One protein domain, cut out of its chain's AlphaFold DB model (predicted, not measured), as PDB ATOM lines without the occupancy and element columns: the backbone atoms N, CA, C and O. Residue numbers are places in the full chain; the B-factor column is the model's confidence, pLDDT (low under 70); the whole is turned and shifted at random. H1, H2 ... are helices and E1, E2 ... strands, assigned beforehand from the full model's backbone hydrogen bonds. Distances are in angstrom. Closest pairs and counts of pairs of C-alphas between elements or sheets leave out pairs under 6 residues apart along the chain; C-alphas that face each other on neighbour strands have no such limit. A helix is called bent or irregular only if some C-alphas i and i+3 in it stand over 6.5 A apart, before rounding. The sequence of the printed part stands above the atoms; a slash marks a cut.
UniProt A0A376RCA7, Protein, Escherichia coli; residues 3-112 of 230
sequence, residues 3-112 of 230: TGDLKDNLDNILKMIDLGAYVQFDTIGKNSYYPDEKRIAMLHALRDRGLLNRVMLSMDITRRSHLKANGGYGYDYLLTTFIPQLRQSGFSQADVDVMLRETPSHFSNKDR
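Overview. This is residues 3 to 112 of the 230 residues of the protein "Protein" of Escherichia coli (UniProt A0A376RCA7). A very short pair of parallel strands, E1 and E2, sits in the middle, and H1, H2, H3 and the arm H4a follow one another round it in a loose arc. The second arm of the bent last helix, H4b, turns off beyond E2, and the unnamed stretch 58 to 76 loops out to Ala 69 at one end of the longest axis. The printed part has 110 residues with four named helices and two named strands, in the order H1, E1, H2, E2, H3, H4; the class is mostly helix. It is compact, with a radius of gyration of the C-alphas of 13.8 A and spans of 40, 31 and 26 A.

Arrangement. E1, residues 23 to 25, and E2, residues 55 to 57, are parallel neighbours at 30 degrees. N 25 and O 56 are 2.9 A apart, and N 56 and O 23 are 3.0 A apart, both within hydrogen-bond range. With H2, residues 36 to 47, they form a strand-helix-strand unit, two parallel neighbour strands with a helix between them along the chain, and its crossover is right-handed. The closest C-alphas of E1 and H2 are those of Phe 25 and Arg 39, 7.6 A apart. H1, residues 10 to 18, is close to H2 but not clearly touching, with the C-alphas of Leu 10 and Met 42 closest at 6.4 A; they run the same way at a steep tilt of 40 degrees. H3, residues 77 to 88, is also close to H2 but not clearly touching: the C-alphas of Ile 40 and Leu 86 are closest at 6.3 A, with a steep tilt of 57 degrees. H3 is irregular, but only just: C-alphas 80 and 83 are 6.8 A apart. H4, residues 93 to 110, was assigned as one helix by its hydrogen bonds but is bent, with C-alphas 100 and 103 6.8 A apart; its arms H4a, residues 93 to 100, and H4b, residues 103 to 110, stand at a steep tilt of 40 degrees. The closest C-alphas of E2 and H4a are those of Met 56 and Met 99, 4.9 A apart. H1 and H3 are apart. Every O i to N i+4 pair is within hydrogen-bond range in H1, H2, H4a and H4b, against 6 of 8 in H3.

Along the chain. H1 is 12.2 A long and begins at C-alpha 10 at (401.617, 315.356, 439.332). H2 measures 16.2 A, H3 15.5 A, H4a 10.3 A and H4b 10.2 A; E1 and E2 each measure 6.9 A. H4b ends at C-alpha 110 at (402.289, 290.830, 441.119).

Size, cuts and confidence. The two C-alphas farthest apart, of Asp 18 and Ala 69, are 40.7 A apart. The printed part has no cut. The link from E2 to H3, 19 residues, is long. Mean pLDDT of the printed part is 93.3; residues 108 to 112 are under 70.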
ATOM      1  N   THR A   3     399.830 305.427 432.602       76.31
ATOM      2  CA  THR A   3     400.823 306.357 432.038       76.31
ATOM      3  C   THR A   3     400.405 307.801 432.313       76.31
ATOM      4  O   THR A   3     399.212 308.114 432.379       76.31
ATOM      5  N   GLY A   4     401.368 308.699 432.535       74.69
ATOM      6  CA  GLY A   4     401.039 310.046 433.015       74.69
ATOM      7  C   GLY A   4     402.020 311.162 432.674       74.69
ATOM      8  O   GLY A   4     401.816 312.269 433.162       74.69
ATOM      9  N   ASP A   5     403.046 310.913 431.858       87.62
ATOM     10  CA  ASP A   5     404.220 311.789 431.721       87.62
ATOM     11  C   ASP A   5     404.267 312.621 430.419       87.62
ATOM     12  O   ASP A   5     405.318 313.137 430.044       87.62
ATOM     13  N   LEU A   6     403.131 312.782 429.731       89.88
ATOM     14  CA  LEU A   6     403.003 313.622 428.526       89.88
ATOM     15  C   LEU A   6     402.640 315.091 428.818       89.88
ATOM     16  O   LEU A   6     402.499 315.884 427.890       89.88
ATOM     17  N   LYS A   7     402.422 315.452 430.085       89.94
ATOM     18  CA  LYS A   7     402.095 316.813 430.536       89.94
ATOM     19  C   LYS A   7     402.356 316.953 432.035       89.94
ATOM     20  O   LYS A   7     402.527 315.952 432.725       89.94
ATOM     21  N   ASP A   8     402.289 318.183 432.541       90.88
ATOM     22  CA  ASP A   8     402.284 318.453 433.981       90.88
ATOM     23  C   ASP A   8     401.030 317.803 434.607       90.88
ATOM     24  O   ASP A   8     399.903 318.231 434.352       90.88
ATOM     25  N   ASN A   9     401.212 316.705 435.352       91.94
ATOM     26  CA  ASN A   9     400.101 315.863 435.824       91.94
ATOM     27  C   ASN A   9     400.320 315.268 437.228       91.94
ATOM     28  O   ASN A   9     399.720 314.245 437.573       91.94
ATOM     29  N   LEU A  10     401.187 315.887 438.035       93.69
ATOM     30  CA  LEU A  10     401.617 315.356 439.332       93.69
ATOM     31  C   LEU A  10     400.440 315.019 440.262       93.69
ATOM     32  O   LEU A  10     400.427 313.938 440.842       93.69
ATOM     33  N   ASP A  11     399.419 315.875 440.354       94.38
ATOM     34  CA  ASP A  11     398.265 315.646 441.238       94.38
ATOM     35  C   ASP A  11     397.505 314.358 440.904       94.38
ATOM     36  O   ASP A  11     397.101 313.606 441.791       94.38
ATOM     37  N   ASN A  12     397.320 314.072 439.614       94.25
ATOM     38  CA  ASN A  12     396.656 312.844 439.190       94.25
ATOM     39  C   ASN A  12     397.559 311.627 439.395       94.25
ATOM     40  O   ASN A  12     397.067 310.577 439.797       94.25
ATOM     41  N   ILE A  13     398.870 311.765 439.167       95.12
ATOM     42  CA  ILE A  13     399.849 310.711 439.466       95.12
ATOM     43  C   ILE A  13     399.782 310.333 440.951       95.12
ATOM     44  O   ILE A  13     399.663 309.152 441.270       95.12
ATOM     45  N   LEU A  14     399.778 311.323 441.847       95.62
ATOM     46  CA  LEU A  14     399.672 311.100 443.290       95.62
ATOM     47  C   LEU A  14     398.359 310.400 443.662       95.62
ATOM     48  O   LEU A  14     398.397 309.404 444.377       95.62
ATOM     49  N   LYS A  15     397.219 310.844 443.113       94.94
ATOM     50  CA  LYS A  15     395.919 310.177 443.324       94.94
ATOM     51  C   LYS A  15     395.925 308.719 442.860       94.94
ATOM     52  O   LYS A  15     395.382 307.856 443.535       94.94
ATOM     53  N   MET A  16     396.534 308.423 441.712       94.19
ATOM     54  CA  MET A  16     396.616 307.048 441.210       94.19
ATOM     55  C   MET A  16     397.491 306.163 442.101       94.19
ATOM     56  O   MET A  16     397.129 305.015 442.360       94.19
ATOM     57  N   ILE A  17     398.617 306.693 442.581       94.75
ATOM     58  CA  ILE A  17     399.494 305.984 443.520       94.75
ATOM     59  C   ILE A  17     398.764 305.707 444.842       94.75
ATOM     60  O   ILE A  17     398.865 304.593 445.357       94.75
ATOM     61  N   ASP A  18     397.995 306.674 445.351       92.62
ATOM     62  CA  ASP A  18     397.190 306.538 446.573       92.62
ATOM     63  C   ASP A  18     396.133 305.424 446.452       92.62
ATOM     64  O   ASP A  18     395.959 304.608 447.353       92.62
ATOM     65  N   LEU A  19     395.530 305.277 445.266       92.81
ATOM     66  CA  LEU A  19     394.633 304.161 444.930       92.81
ATOM     67  C   LEU A  19     395.357 302.812 444.723       92.81
ATOM     68  O   LEU A  19     394.735 301.817 444.345       92.81
ATOM     69  N   GLY A  20     396.672 302.751 444.948       88.12
ATOM     70  CA  GLY A  20     397.478 301.533 444.869       88.12
ATOM     71  C   GLY A  20     397.990 301.188 443.468       88.12
ATOM     72  O   GLY A  20     398.528 300.089 443.269       88.12
ATOM     73  N   ALA A  21     397.845 302.089 442.492       91.38
ATOM     74  CA  ALA A  21     398.356 301.869 441.146       91.38
ATOM     75  C   ALA A  21     399.878 302.068 441.068       91.38
ATOM     76  O   ALA A  21     400.475 302.871 441.783       91.38
ATOM     77  N   TYR A  22     400.499 301.352 440.130       93.94
ATOM     78  CA  TYR A  22     401.824 301.696 439.620       93.94
ATOM     79  C   TYR A  22     401.679 302.682 438.462       93.94
ATOM     80  O   TYR A  22     400.773 302.531 437.627       93.94
ATOM     81  N   VAL A  23     402.597 303.640 438.393       95.56
ATOM     82  CA  VAL A  23     402.654 304.659 437.345       95.56
ATOM     83  C   VAL A  23     403.879 304.462 436.463       95.56
ATOM     84  O   VAL A  23     404.936 304.025 436.923       95.56
ATOM     85  N   GLN A  24     403.725 304.781 435.183       95.50
ATOM     86  CA  GLN A  24     404.799 304.707 434.204       95.50
ATOM     87  C   GLN A  24     405.157 306.085 433.658       95.50
ATOM     88  O   GLN A  24     404.282 306.869 433.282       95.50
ATOM     89  N   PHE A  25     406.462 306.334 433.607       97.31
ATOM     90  CA  PHE A  25     407.088 307.385 432.814       97.31
ATOM     91  C   PHE A  25     407.677 306.710 431.582       97.31
ATOM     92  O   PHE A  25     408.846 306.319 431.560       97.31
ATOM     93  N   ASP A  26     406.814 306.442 430.612       95.56
ATOM     94  CA  ASP A  26     407.117 305.628 429.443       95.56
ATOM     95  C   ASP A  26     407.339 306.451 428.178       95.56
ATOM     96  O   ASP A  26     407.648 305.876 427.144       95.56
ATOM     97  N   THR A  27     407.238 307.781 428.230       95.25
ATOM     98  CA  THR A  27     407.445 308.644 427.057       95.25
ATOM     99  C   THR A  27     408.769 309.405 427.095       95.25
ATOM    100  O   THR A  27     408.935 310.410 426.398       95.25
ATOM    101  N   ILE A  28     409.740 308.910 427.868       97.19
ATOM    102  CA  ILE A  28     411.100 309.460 427.955       97.19
ATOM    103  C   ILE A  28     411.718 309.578 426.555       97.19
ATOM    104  O   ILE A  28     411.614 308.667 425.731       97.19
ATOM    105  N   GLY A  29     412.357 310.717 426.276       94.81
ATOM    106  CA  GLY A  29     412.944 311.032 424.970       94.81
ATOM    107  C   GLY A  29     411.959 311.624 423.953       94.81
ATOM    108  O   GLY A  29     412.388 312.191 422.945       94.81
ATOM    109  N   LYS A  30     410.640 311.600 424.212       94.44
ATOM    110  CA  LYS A  30     409.617 312.259 423.370       94.44
ATOM    111  C   LYS A  30     409.507 313.758 423.684       94.44
ATOM    112  O   LYS A  30     408.425 314.279 423.957       94.44
ATOM    113  N   ASN A  31     410.640 314.454 423.608       93.81
ATOM    114  CA  ASN A  31     410.798 315.850 424.028       93.81
ATOM    115  C   ASN A  31     409.904 316.847 423.276       93.81
ATOM    116  O   ASN A  31     409.535 317.873 423.839       93.81
ATOM    117  N   SER A  32     409.491 316.535 422.045       90.94
ATOM    118  CA  SER A  32     408.531 317.357 421.292       90.94
ATOM    119  C   SER A  32     407.117 317.349 421.882       90.94
ATOM    120  O   SER A  32     406.355 318.271 421.617       90.94
ATOM    121  N   TYR A  33     406.752 316.316 422.647       91.00
ATOM    122  CA  TYR A  33     405.462 316.253 423.341       91.00
ATOM    123  C   TYR A  33     405.559 316.892 424.720       91.00
ATOM    124  O   TYR A  33     404.739 317.725 425.089       91.00
ATOM    125  N   TYR A  34     406.573 316.488 425.479       95.19
ATOM    126  CA  TYR A  34     406.821 316.997 426.815       95.19
ATOM    127  C   TYR A  34     408.313 316.840 427.132       95.19
ATOM    128  O   TYR A  34     408.856 315.777 426.824       95.19
ATOM    129  N   PRO A  35     408.999 317.854 427.684       97.00
ATOM    130  CA  PRO A  35     410.442 317.790 427.923       97.00
ATOM    131  C   PRO A  35     410.844 316.825 429.046       97.00
ATOM    132  O   PRO A  35     410.214 316.790 430.104       97.00
ATOM    133  N   ASP A  36     411.956 316.111 428.857       98.00
ATOM    134  CA  ASP A  36     412.552 315.222 429.862       98.00
ATOM    135  C   ASP A  36     412.917 315.964 431.160       98.00
ATOM    136  O   ASP A  36     412.759 315.405 432.240       98.00
ATOM    137  N   GLU A  37     413.304 317.242 431.089       97.69
ATOM    138  CA  GLU A  37     413.551 318.081 432.273       97.69
ATOM    139  C   GLU A  37     412.320 318.162 433.188       97.69
ATOM    140  O   GLU A  37     412.420 318.022 434.408       97.69
ATOM    141  N   LYS A  38     411.127 318.304 432.601       97.19
ATOM    142  CA  LYS A  38     409.888 318.323 433.378       97.19
ATOM    143  C   LYS A  38     409.520 316.938 433.919       97.19
ATOM    144  O   LYS A  38     409.000 316.837 435.031       97.19
ATOM    145  N   ARG A  39     409.834 315.856 433.189       97.88
ATOM    146  CA  ARG A  39     409.716 314.484 433.724       97.88
ATOM    147  C   ARG A  39     410.608 314.299 434.948       97.88
ATOM    148  O   ARG A  39     410.134 313.792 435.960       97.88
ATOM    149  N   ILE A  40     411.858 314.759 434.877       98.38
ATOM    150  CA  ILE A  40     412.807 314.737 435.997       98.38
ATOM    151  C   ILE A  40     412.245 315.521 437.193       98.38
ATOM    152  O   ILE A  40     412.283 315.017 438.312       98.38
ATOM    153  N   ALA A  41     411.651 316.698 436.973       97.94
ATOM    154  CA  ALA A  41     411.017 317.472 438.044       97.94
ATOM    155  C   ALA A  41     409.856 316.715 438.726       97.94
ATOM    156  O   ALA A  41     409.759 316.698 439.954       97.94
ATOM    157  N   MET A  42     409.001 316.031 437.957       97.56
ATOM    158  CA  MET A  42     407.953 315.177 438.535       97.56
ATOM    159  C   MET A  42     408.535 313.980 439.296       97.56
ATOM    160  O   MET A  42     408.028 313.636 440.362       97.56
ATOM    161  N   LEU A  43     409.610 313.366 438.792       98.12
ATOM    162  CA  LEU A  43     410.297 312.281 439.493       98.12
ATOM    163  C   LEU A  43     410.876 312.759 440.830       98.12
ATOM    164  O   LEU A  43     410.726 312.045 441.821       98.12
ATOM    165  N   HIS A  44     411.481 313.954 440.894       98.50
ATOM    166  CA  HIS A  44     411.928 314.558 442.163       98.50
ATOM    167  C   HIS A  44     410.774 314.672 443.154       98.50
ATOM    168  O   HIS A  44     410.870 314.170 444.270       98.50
ATOM    169  N   ALA A  45     409.629 315.200 442.718       98.00
ATOM    170  CA  ALA A  45     408.464 315.322 443.588       98.00
ATOM    171  C   ALA A  45     407.965 313.967 444.135       98.00
ATOM    172  O   ALA A  45     407.492 313.901 445.274       98.00
ATOM    173  N   LEU A  46     408.061 312.887 443.350       98.00
ATOM    174  CA  LEU A  46     407.721 311.530 443.797       98.00
ATOM    175  C   LEU A  46     408.779 310.954 444.747       98.00
ATOM    176  O   LEU A  46     408.425 310.306 445.735       98.00
ATOM    177  N   ARG A  47     410.062 311.215 444.481       98.38
ATOM    178  CA  ARG A  47     411.180 310.826 445.347       98.38
ATOM    179  C   ARG A  47     411.082 311.473 446.721       98.38
ATOM    180  O   ARG A  47     411.162 310.758 447.715       98.38
ATOM    181  N   ASP A  48     410.830 312.777 446.775       97.88
ATOM    182  CA  ASP A  48     410.726 313.543 448.025       97.88
ATOM    183  C   ASP A  48     409.583 313.045 448.925       97.88
ATOM    184  O   ASP A  48     409.585 313.259 450.134       97.88
ATOM    185  N   ARG A  49     408.606 312.343 448.336       97.88
ATOM    186  CA  ARG A  49     407.476 311.706 449.030       97.88
ATOM    187  C   ARG A  49     407.697 310.216 449.324       97.88
ATOM    188  O   ARG A  49     406.803 309.573 449.862       97.88
ATOM    189  N   GLY A  50     408.846 309.649 448.952       97.44
ATOM    190  CA  GLY A  50     409.158 308.229 449.142       97.44
ATOM    191  C   GLY A  50     408.378 307.277 448.226       97.44
ATOM    192  O   GLY A  50     408.172 306.120 448.582       97.44
ATOM    193  N   LEU A  51     407.928 307.740 447.053       98.06
ATOM    194  CA  LEU A  51     406.993 307.005 446.184       98.06
ATOM    195  C   LEU A  51     407.653 306.294 444.988       98.06
ATOM    196  O   LEU A  51     406.952 305.780 444.116       98.06
ATOM    197  N   LEU A  52     408.989 306.234 444.913       97.94
ATOM    198  CA  LEU A  52     409.687 305.629 443.765       97.94
ATOM    199  C   LEU A  52     409.385 304.134 443.581       97.94
ATOM    200  O   LEU A  52     409.406 303.644 442.456       97.94
ATOM    201  N   ASN A  53     409.002 303.429 444.648       96.38
ATOM    202  CA  ASN A  53     408.572 302.023 444.619       96.38
ATOM    203  C   ASN A  53     407.212 301.785 443.917       96.38
ATOM    204  O   ASN A  53     406.649 300.682 443.968       96.38
ATOM    205  N   ARG A  54     406.633 302.831 443.322       96.31
ATOM    206  CA  ARG A  54     405.422 302.795 442.492       96.31
ATOM    207  C   ARG A  54     405.672 303.300 441.073       96.31
ATOM    208  O   ARG A  54     404.727 303.352 440.290       96.31
ATOM    209  N   VAL A  55     406.916 303.641 440.737       97.31
ATOM    210  CA  VAL A  55     407.297 304.253 439.462       97.31
ATOM    211  C   VAL A  55     408.121 303.277 438.629       97.31
ATOM    212  O   VAL A  55     409.061 302.660 439.122       97.31
ATOM    213  N   MET A  56     407.788 303.166 437.345       97.12
ATOM    214  CA  MET A  56     408.592 302.452 436.349       97.12
ATOM    215  C   MET A  56     408.906 303.370 435.166       97.12
ATOM    216  O   MET A  56     408.117 304.262 434.846       97.12
ATOM    217  N   LEU A  57     410.045 303.144 434.510       97.50
ATOM    218  CA  LEU A  57     410.520 303.963 433.391       97.50
ATOM    219  C   LEU A  57     410.551 303.158 432.087       97.50
ATOM    220  O   LEU A  57     410.905 301.978 432.090       97.50
ATOM    221  N   SER A  58     410.206 303.799 430.973       95.56
ATOM    222  CA  SER A  58     410.300 303.232 429.621       95.56
ATOM    223  C   SER A  58     410.355 304.355 428.570       95.56
ATOM    224  O   SER A  58     410.462 305.528 428.914       95.56
ATOM    225  N   MET A  59     410.317 303.999 427.286       95.62
ATOM    226  CA  MET A  59     410.443 304.941 426.160       95.62
ATOM    227  C   MET A  59     409.307 304.880 425.131       95.62
ATOM    228  O   MET A  59     409.236 305.738 424.248       95.62
ATOM    229  N   ASP A  60     408.448 303.855 425.205       94.44
ATOM    230  CA  ASP A  60     407.319 303.651 424.287       94.44
ATOM    231  C   ASP A  60     407.723 303.854 422.807       94.44
ATOM    232  O   ASP A  60     407.206 304.701 422.058       94.44
ATOM    233  N   ILE A  61     408.743 303.092 422.395       93.00
ATOM    234  CA  ILE A  61     409.267 303.077 421.028       93.00
ATOM    235  C   ILE A  61     408.234 302.413 420.113       93.00
ATOM    236  O   ILE A  61     408.162 301.195 420.002       93.00
ATOM    237  N   THR A  62     407.442 303.233 419.427       94.06
ATOM    238  CA  THR A  62     406.331 302.762 418.578       94.06
ATOM    239  C   THR A  62     406.500 303.067 417.092       94.06
ATOM    240  O   THR A  62     405.756 302.544 416.265       94.06
ATOM    241  N   ARG A  63     407.478 303.901 416.709       93.12
ATOM    242  CA  ARG A  63     407.702 304.323 415.315       93.12
ATOM    243  C   ARG A  63     409.096 303.940 414.843       93.12
ATOM    244  O   ARG A  63     410.064 304.058 415.588       93.12
ATOM    245  N   ARG A  64     409.223 303.580 413.560       94.88
ATOM    246  CA  ARG A  64     410.527 303.299 412.932       94.88
ATOM    247  C   ARG A  64     411.491 304.479 413.057       94.88
ATOM    248  O   ARG A  64     412.670 304.253 413.300       94.88
ATOM    249  N   SER A  65     410.991 305.710 412.959       94.19
ATOM    250  CA  SER A  65     411.785 306.933 413.125       94.19
ATOM    251  C   SER A  65     412.390 307.103 414.521       94.19
ATOM    252  O   SER A  65     413.320 307.879 414.672       94.19
ATOM    253  N   HIS A  66     411.906 306.389 415.544       95.19
ATOM    254  CA  HIS A  66     412.513 306.421 416.878       95.19
ATOM    255  C   HIS A  66     413.762 305.533 416.972       95.19
ATOM    256  O   HIS A  66     414.542 305.685 417.906       95.19
ATOM    257  N   LEU A  67     413.975 304.605 416.032       95.75
ATOM    258  CA  LEU A  67     415.131 303.709 416.042       95.75
ATOM    259  C   LEU A  67     416.397 304.446 415.592       95.75
ATOM    260  O   LEU A  67     416.364 305.186 414.608       95.75
ATOM    261  N   LYS A  68     417.537 304.157 416.234       95.06
ATOM    262  CA  LYS A  68     418.852 304.727 415.874       95.06
ATOM    263  C   LYS A  68     419.226 304.531 414.408       95.06
ATOM    264  O   LYS A  68     419.745 305.448 413.785       95.06
ATOM    265  N   ALA A  69     418.893 303.372 413.837       96.12
ATOM    266  CA  ALA A  69     419.127 303.080 412.421       96.12
ATOM    267  C   ALA A  69     418.432 304.072 411.465       96.12
ATOM    268  O   ALA A  69     418.860 304.221 410.328       96.12
ATOM    269  N   ASN A  70     417.390 304.767 411.933       96.25
ATOM    270  CA  ASN A  70     416.644 305.774 411.180       96.25
ATOM    271  C   ASN A  70     416.866 307.199 411.727       96.25
ATOM    272  O   ASN A  70     416.033 308.073 411.498       96.25
ATOM    273  N   GLY A  71     417.945 307.428 412.487       93.88
ATOM    274  CA  GLY A  71     418.273 308.732 413.075       93.88
ATOM    275  C   GLY A  71     417.497 309.087 414.349       93.88
ATOM    276  O   GLY A  71     417.580 310.220 414.815       93.88
ATOM    277  N   GLY A  72     416.738 308.145 414.915       94.00
ATOM    278  CA  GLY A  72     416.049 308.322 416.191       94.00
ATOM    279  C   GLY A  72     416.940 308.082 417.411       94.00
ATOM    280  O   GLY A  72     418.105 307.707 417.304       94.00
ATOM    281  N   TYR A  73     416.366 308.254 418.599       93.81
ATOM    282  CA  TYR A  73     417.072 308.127 419.878       93.81
ATOM    283  C   TYR A  73     417.343 306.670 420.304       93.81
ATOM    284  O   TYR A  73     418.360 306.398 420.937       93.81
ATOM    285  N   GLY A  74     416.497 305.715 419.905       95.94
ATOM    286  CA  GLY A  74     416.631 304.290 420.228       95.94
ATOM    287  C   GLY A  74     416.293 303.925 421.675       95.94
ATOM    288  O   GLY A  74     416.053 304.784 422.514       95.94
ATOM    289  N   TYR A  75     416.268 302.620 421.958       95.69
ATOM    290  CA  TYR A  75     415.912 302.078 423.278       95.69
ATOM    291  C   TYR A  75     416.931 302.410 424.373       95.69
ATOM    292  O   TYR A  75     416.578 302.591 425.534       95.69
ATOM    293  N   ASP A  76     418.210 302.470 424.016       96.81
ATOM    294  CA  ASP A  76     419.298 302.696 424.961       96.81
ATOM    295  C   ASP A  76     419.455 304.171 425.349       96.81
ATOM    296  O   ASP A  76     420.228 304.462 426.259       96.81
ATOM    297  N   TYR A  77     418.714 305.105 424.738       98.12
ATOM    298  CA  TYR A  77     418.668 306.505 425.177       98.12
ATOM    299  C   TYR A  77     418.276 306.624 426.653       98.12
ATOM    300  O   TYR A  77     418.844 307.450 427.369       98.12
ATOM    301  N   LEU A  78     417.380 305.753 427.137       97.94
ATOM    302  CA  LEU A  78     417.029 305.678 428.554       97.94
ATOM    303  C   LEU A  78     418.290 305.547 429.420       97.94
ATOM    304  O   LEU A  78     418.504 306.348 430.322       97.94
ATOM    305  N   LEU A  79     419.162 304.588 429.104       97.94
ATOM    306  CA  LEU A  79     420.348 304.274 429.906       97.94
ATOM    307  C   LEU A  79     421.548 305.182 429.604       97.94
ATOM    308  O   LEU A  79     422.348 305.460 430.492       97.94
ATOM    309  N   THR A  80     421.685 305.630 428.357       97.88
ATOM    310  CA  THR A  80     422.854 306.387 427.880       97.88
ATOM    311  C   THR A  80     422.695 307.897 428.014       97.88
ATOM    312  O   THR A  80     423.699 308.600 428.040       97.88
ATOM    313  N   THR A  81     421.460 308.404 428.114       98.00
ATOM    314  CA  THR A  81     421.172 309.848 428.169       98.00
ATOM    315  C   THR A  81     420.303 310.214 429.370       98.00
ATOM    316  O   THR A  81     420.751 310.966 430.236       98.00
ATOM    317  N   PHE A  82     419.092 309.655 429.475       98.50
ATOM    318  CA  PHE A  82     418.133 310.080 430.502       98.50
ATOM    319  C   PHE A  82     418.579 309.719 431.926       98.50
ATOM    320  O   PHE A  82     418.574 310.576 432.804       98.50
ATOM    321  N   ILE A  83     419.011 308.478 432.174       98.50
ATOM    322  CA  ILE A  83     419.491 308.063 433.503       98.50
ATOM    323  C   ILE A  83     420.717 308.876 433.958       98.50
ATOM    324  O   ILE A  83     420.722 309.322 435.107       98.50
ATOM    325  N   PRO A  84     421.732 309.144 433.112       98.62
ATOM    326  CA  PRO A  84     422.791 310.093 433.448       98.62
ATOM    327  C   PRO A  84     422.280 311.485 433.844       98.62
ATOM    328  O   PRO A  84     422.720 312.000 434.871       98.62
ATOM    329  N   GLN A  85     421.329 312.067 433.103       98.50
ATOM    330  CA  GLN A  85     420.719 313.365 433.446       98.50
ATOM    331  C   GLN A  85     419.968 313.308 434.785       98.50
ATOM    332  O   GLN A  85     420.138 314.178 435.640       98.50
ATOM    333  N   LEU A  86     419.192 312.246 435.009       98.56
ATOM    334  CA  LEU A  86     418.462 312.022 436.253       98.56
ATOM    335  C   LEU A  86     419.423 311.930 437.451       98.56
ATOM    336  O   LEU A  86     419.204 312.582 438.473       98.56
ATOM    337  N   ARG A  87     420.531 311.194 437.312       98.50
ATOM    338  CA  ARG A  87     421.569 311.098 438.352       98.50
ATOM    339  C   ARG A  87     422.275 312.428 438.598       98.50
ATOM    340  O   ARG A  87     422.471 312.794 439.752       98.50
ATOM    341  N   GLN A  88     422.608 313.171 437.542       98.38
ATOM    342  CA  GLN A  88     423.187 314.518 437.658       98.38
ATOM    343  C   GLN A  88     422.251 315.486 438.391       98.38
ATOM    344  O   GLN A  88     422.725 316.351 439.120       98.38
ATOM    345  N   SER A  89     420.934 315.299 438.268       98.00
ATOM    346  CA  SER A  89     419.940 316.090 439.001       98.00
ATOM    347  C   SER A  89     419.806 315.725 440.490       98.00
ATOM    348  O   SER A  89     419.066 316.393 441.205       98.00
ATOM    349  N   GLY A  90     420.502 314.686 440.974       98.12
ATOM    350  CA  GLY A  90     420.567 314.327 442.397       98.12
ATOM    351  C   GLY A  90     419.993 312.957 442.776       98.12
ATOM    352  O   GLY A  90     419.968 312.630 443.966       98.12
ATOM    353  N   PHE A  91     419.535 312.148 441.814       98.62
ATOM    354  CA  PHE A  91     419.111 310.764 442.069       98.62
ATOM    355  C   PHE A  91     420.315 309.850 442.317       98.62
ATOM    356  O   PHE A  91     421.305 309.872 441.581       98.62
ATOM    357  N   SER A  92     420.218 308.997 443.336       98.44
ATOM    358  CA  SER A  92     421.228 307.970 443.596       98.44
ATOM    359  C   SER A  92     421.082 306.788 442.630       98.44
ATOM    360  O   SER A  92     420.055 306.619 441.972       98.44
ATOM    361  N   GLN A  93     422.101 305.926 442.557       97.81
ATOM    362  CA  GLN A  93     421.968 304.668 441.815       97.81
ATOM    363  C   GLN A  93     420.890 303.763 442.430       97.81
ATOM    364  O   GLN A  93     420.179 303.093 441.695       97.81
ATOM    365  N   ALA A  94     420.723 303.786 443.756       97.50
ATOM    366  CA  ALA A  94     419.668 303.033 444.429       97.50
ATOM    367  C   ALA A  94     418.269 303.512 444.001       97.50
ATOM    368  O   ALA A  94     417.416 302.691 443.691       97.50
ATOM    369  N   ASP A  95     418.054 304.828 443.887       98.44
ATOM    370  CA  ASP A  95     416.783 305.381 443.392       98.44
ATOM    371  C   ASP A  95     416.480 304.899 441.958       98.44
ATOM    372  O   ASP A  95     415.349 304.534 441.632       98.44
ATOM    373  N   VAL A  96     417.504 304.866 441.097       98.38
ATOM    374  CA  VAL A  96     417.396 304.349 439.722       98.38
ATOM    375  C   VAL A  96     417.077 302.854 439.714       98.38
ATOM    376  O   VAL A  96     416.185 302.419 438.984       98.38
ATOM    377  N   ASP A  97     417.775 302.072 440.535       97.75
ATOM    378  CA  ASP A  97     417.574 300.630 440.664       97.75
ATOM    379  C   ASP A  97     416.151 300.296 441.142       97.75
ATOM    380  O   ASP A  97     415.536 299.354 440.627       97.75
ATOM    381  N   VAL A  98     415.590 301.099 442.055       97.88
ATOM    382  CA  VAL A  98     414.194 300.968 442.493       97.88
ATOM    383  C   VAL A  98     413.247 301.058 441.297       97.88
ATOM    384  O   VAL A  98     412.365 300.213 441.152       97.88
ATOM    385  N   MET A  99     413.427 302.039 440.411       97.81
ATOM    386  CA  MET A  99     412.504 302.275 439.294       97.81
ATOM    387  C   MET A  99     412.725 301.347 438.088       97.81
ATOM    388  O   MET A  99     411.765 300.991 437.405       97.81
ATOM    389  N   LEU A 100     413.974 300.954 437.803       96.88
ATOM    390  CA  LEU A 100     414.319 300.146 436.621       96.88
ATOM    391  C   LEU A 100     414.364 298.639 436.874       96.88
ATOM    392  O   LEU A 100     414.212 297.865 435.929       96.88
ATOM    393  N   ARG A 101     414.592 298.207 438.117       93.62
ATOM    394  CA  ARG A 101     414.774 296.789 438.447       93.62
ATOM    395  C   ARG A 101     413.767 296.318 439.475       93.62
ATOM    396  O   ARG A 101     413.029 295.368 439.216       93.62
ATOM    397  N   GLU A 102     413.731 296.958 440.637       93.19
ATOM    398  CA  GLU A 102     412.970 296.433 441.772       93.19
ATOM    399  C   GLU A 102     411.471 296.572 441.537       93.19
ATOM    400  O   GLU A 102     410.752 295.580 441.618       93.19
ATOM    401  N   THR A 103     410.992 297.764 441.184       92.19
ATOM    402  CA  THR A 103     409.566 298.024 440.945       92.19
ATOM    403  C   THR A 103     409.011 297.151 439.814       92.19
ATOM    404  O   THR A 103     408.005 296.482 440.057       92.19
ATOM    405  N   PRO A 104     409.665 297.028 438.635       90.94
ATOM    406  CA  PRO A 104     409.244 296.075 437.607       90.94
ATOM    407  C   PRO A 104     409.240 294.619 438.082       90.94
ATOM    408  O   PRO A 104     408.277 293.905 437.826       90.94
ATOM    409  N   SER A 105     410.258 294.181 438.832       86.06
ATOM    410  CA  SER A 105     410.307 292.809 439.363       86.06
ATOM    411  C   SER A 105     409.144 292.529 440.318       86.06
ATOM    412  O   SER A 105     408.506 291.480 440.235       86.06
ATOM    413  N   HIS A 106     408.826 293.479 441.201       82.56
ATOM    414  CA  HIS A 106     407.674 293.369 442.092       82.56
ATOM    415  C   HIS A 106     406.357 293.398 441.313       82.56
ATOM    416  O   HIS A 106     405.477 292.596 441.612       82.56
ATOM    417  N   PHE A 107     406.222 294.270 440.310       82.31
ATOM    418  CA  PHE A 107     405.023 294.380 439.479       82.31
ATOM    419  C   PHE A 107     404.771 293.115 438.645       82.31
ATOM    420  O   PHE A 107     403.675 292.566 438.695       82.31
ATOM    421  N   SER A 108     405.786 292.583 437.960       69.25
ATOM    422  CA  SER A 108     405.665 291.345 437.177       69.25
ATOM    423  C   SER A 108     405.416 290.114 438.052       69.25
ATOM    424  O   SER A 108     404.670 289.221 437.659       69.25
ATOM    425  N   ASN A 109     405.973 290.073 439.266       60.62
ATOM    426  CA  ASN A 109     405.601 289.053 440.250       60.62
ATOM    427  C   ASN A 109     404.179 289.265 440.791       60.62
ATOM    428  O   ASN A 109     403.535 288.301 441.199       60.62
ATOM    429  N   LYS A 110     403.667 290.503 440.754       53.38
ATOM    430  CA  LYS A 110     402.289 290.830 441.119       53.38
ATOM    431  C   LYS A 110     401.285 290.281 440.095       53.38
ATOM    432  O   LYS A 110     400.249 289.771 440.487       53.38
ATOM    433  N   ASP A 111     401.603 290.269 438.803       50.03
ATOM    434  CA  ASP A 111     400.765 289.584 437.797       50.03
ATOM    435  C   ASP A 111     400.888 288.044 437.864       50.03
ATOM    436  O   ASP A 111     400.067 287.313 437.313       50.03
ATOM    437  N   ARG A 112     401.862 287.540 438.634       54.59
ATOM    438  CA  ARG A 112     401.986 286.137 439.066       54.59
ATOM    439  C   ARG A 112     401.195 285.821 440.350       54.59
ATOM    440  O   ARG A 112     401.354 284.731 440.891       54.59
TER     441      ARG A 112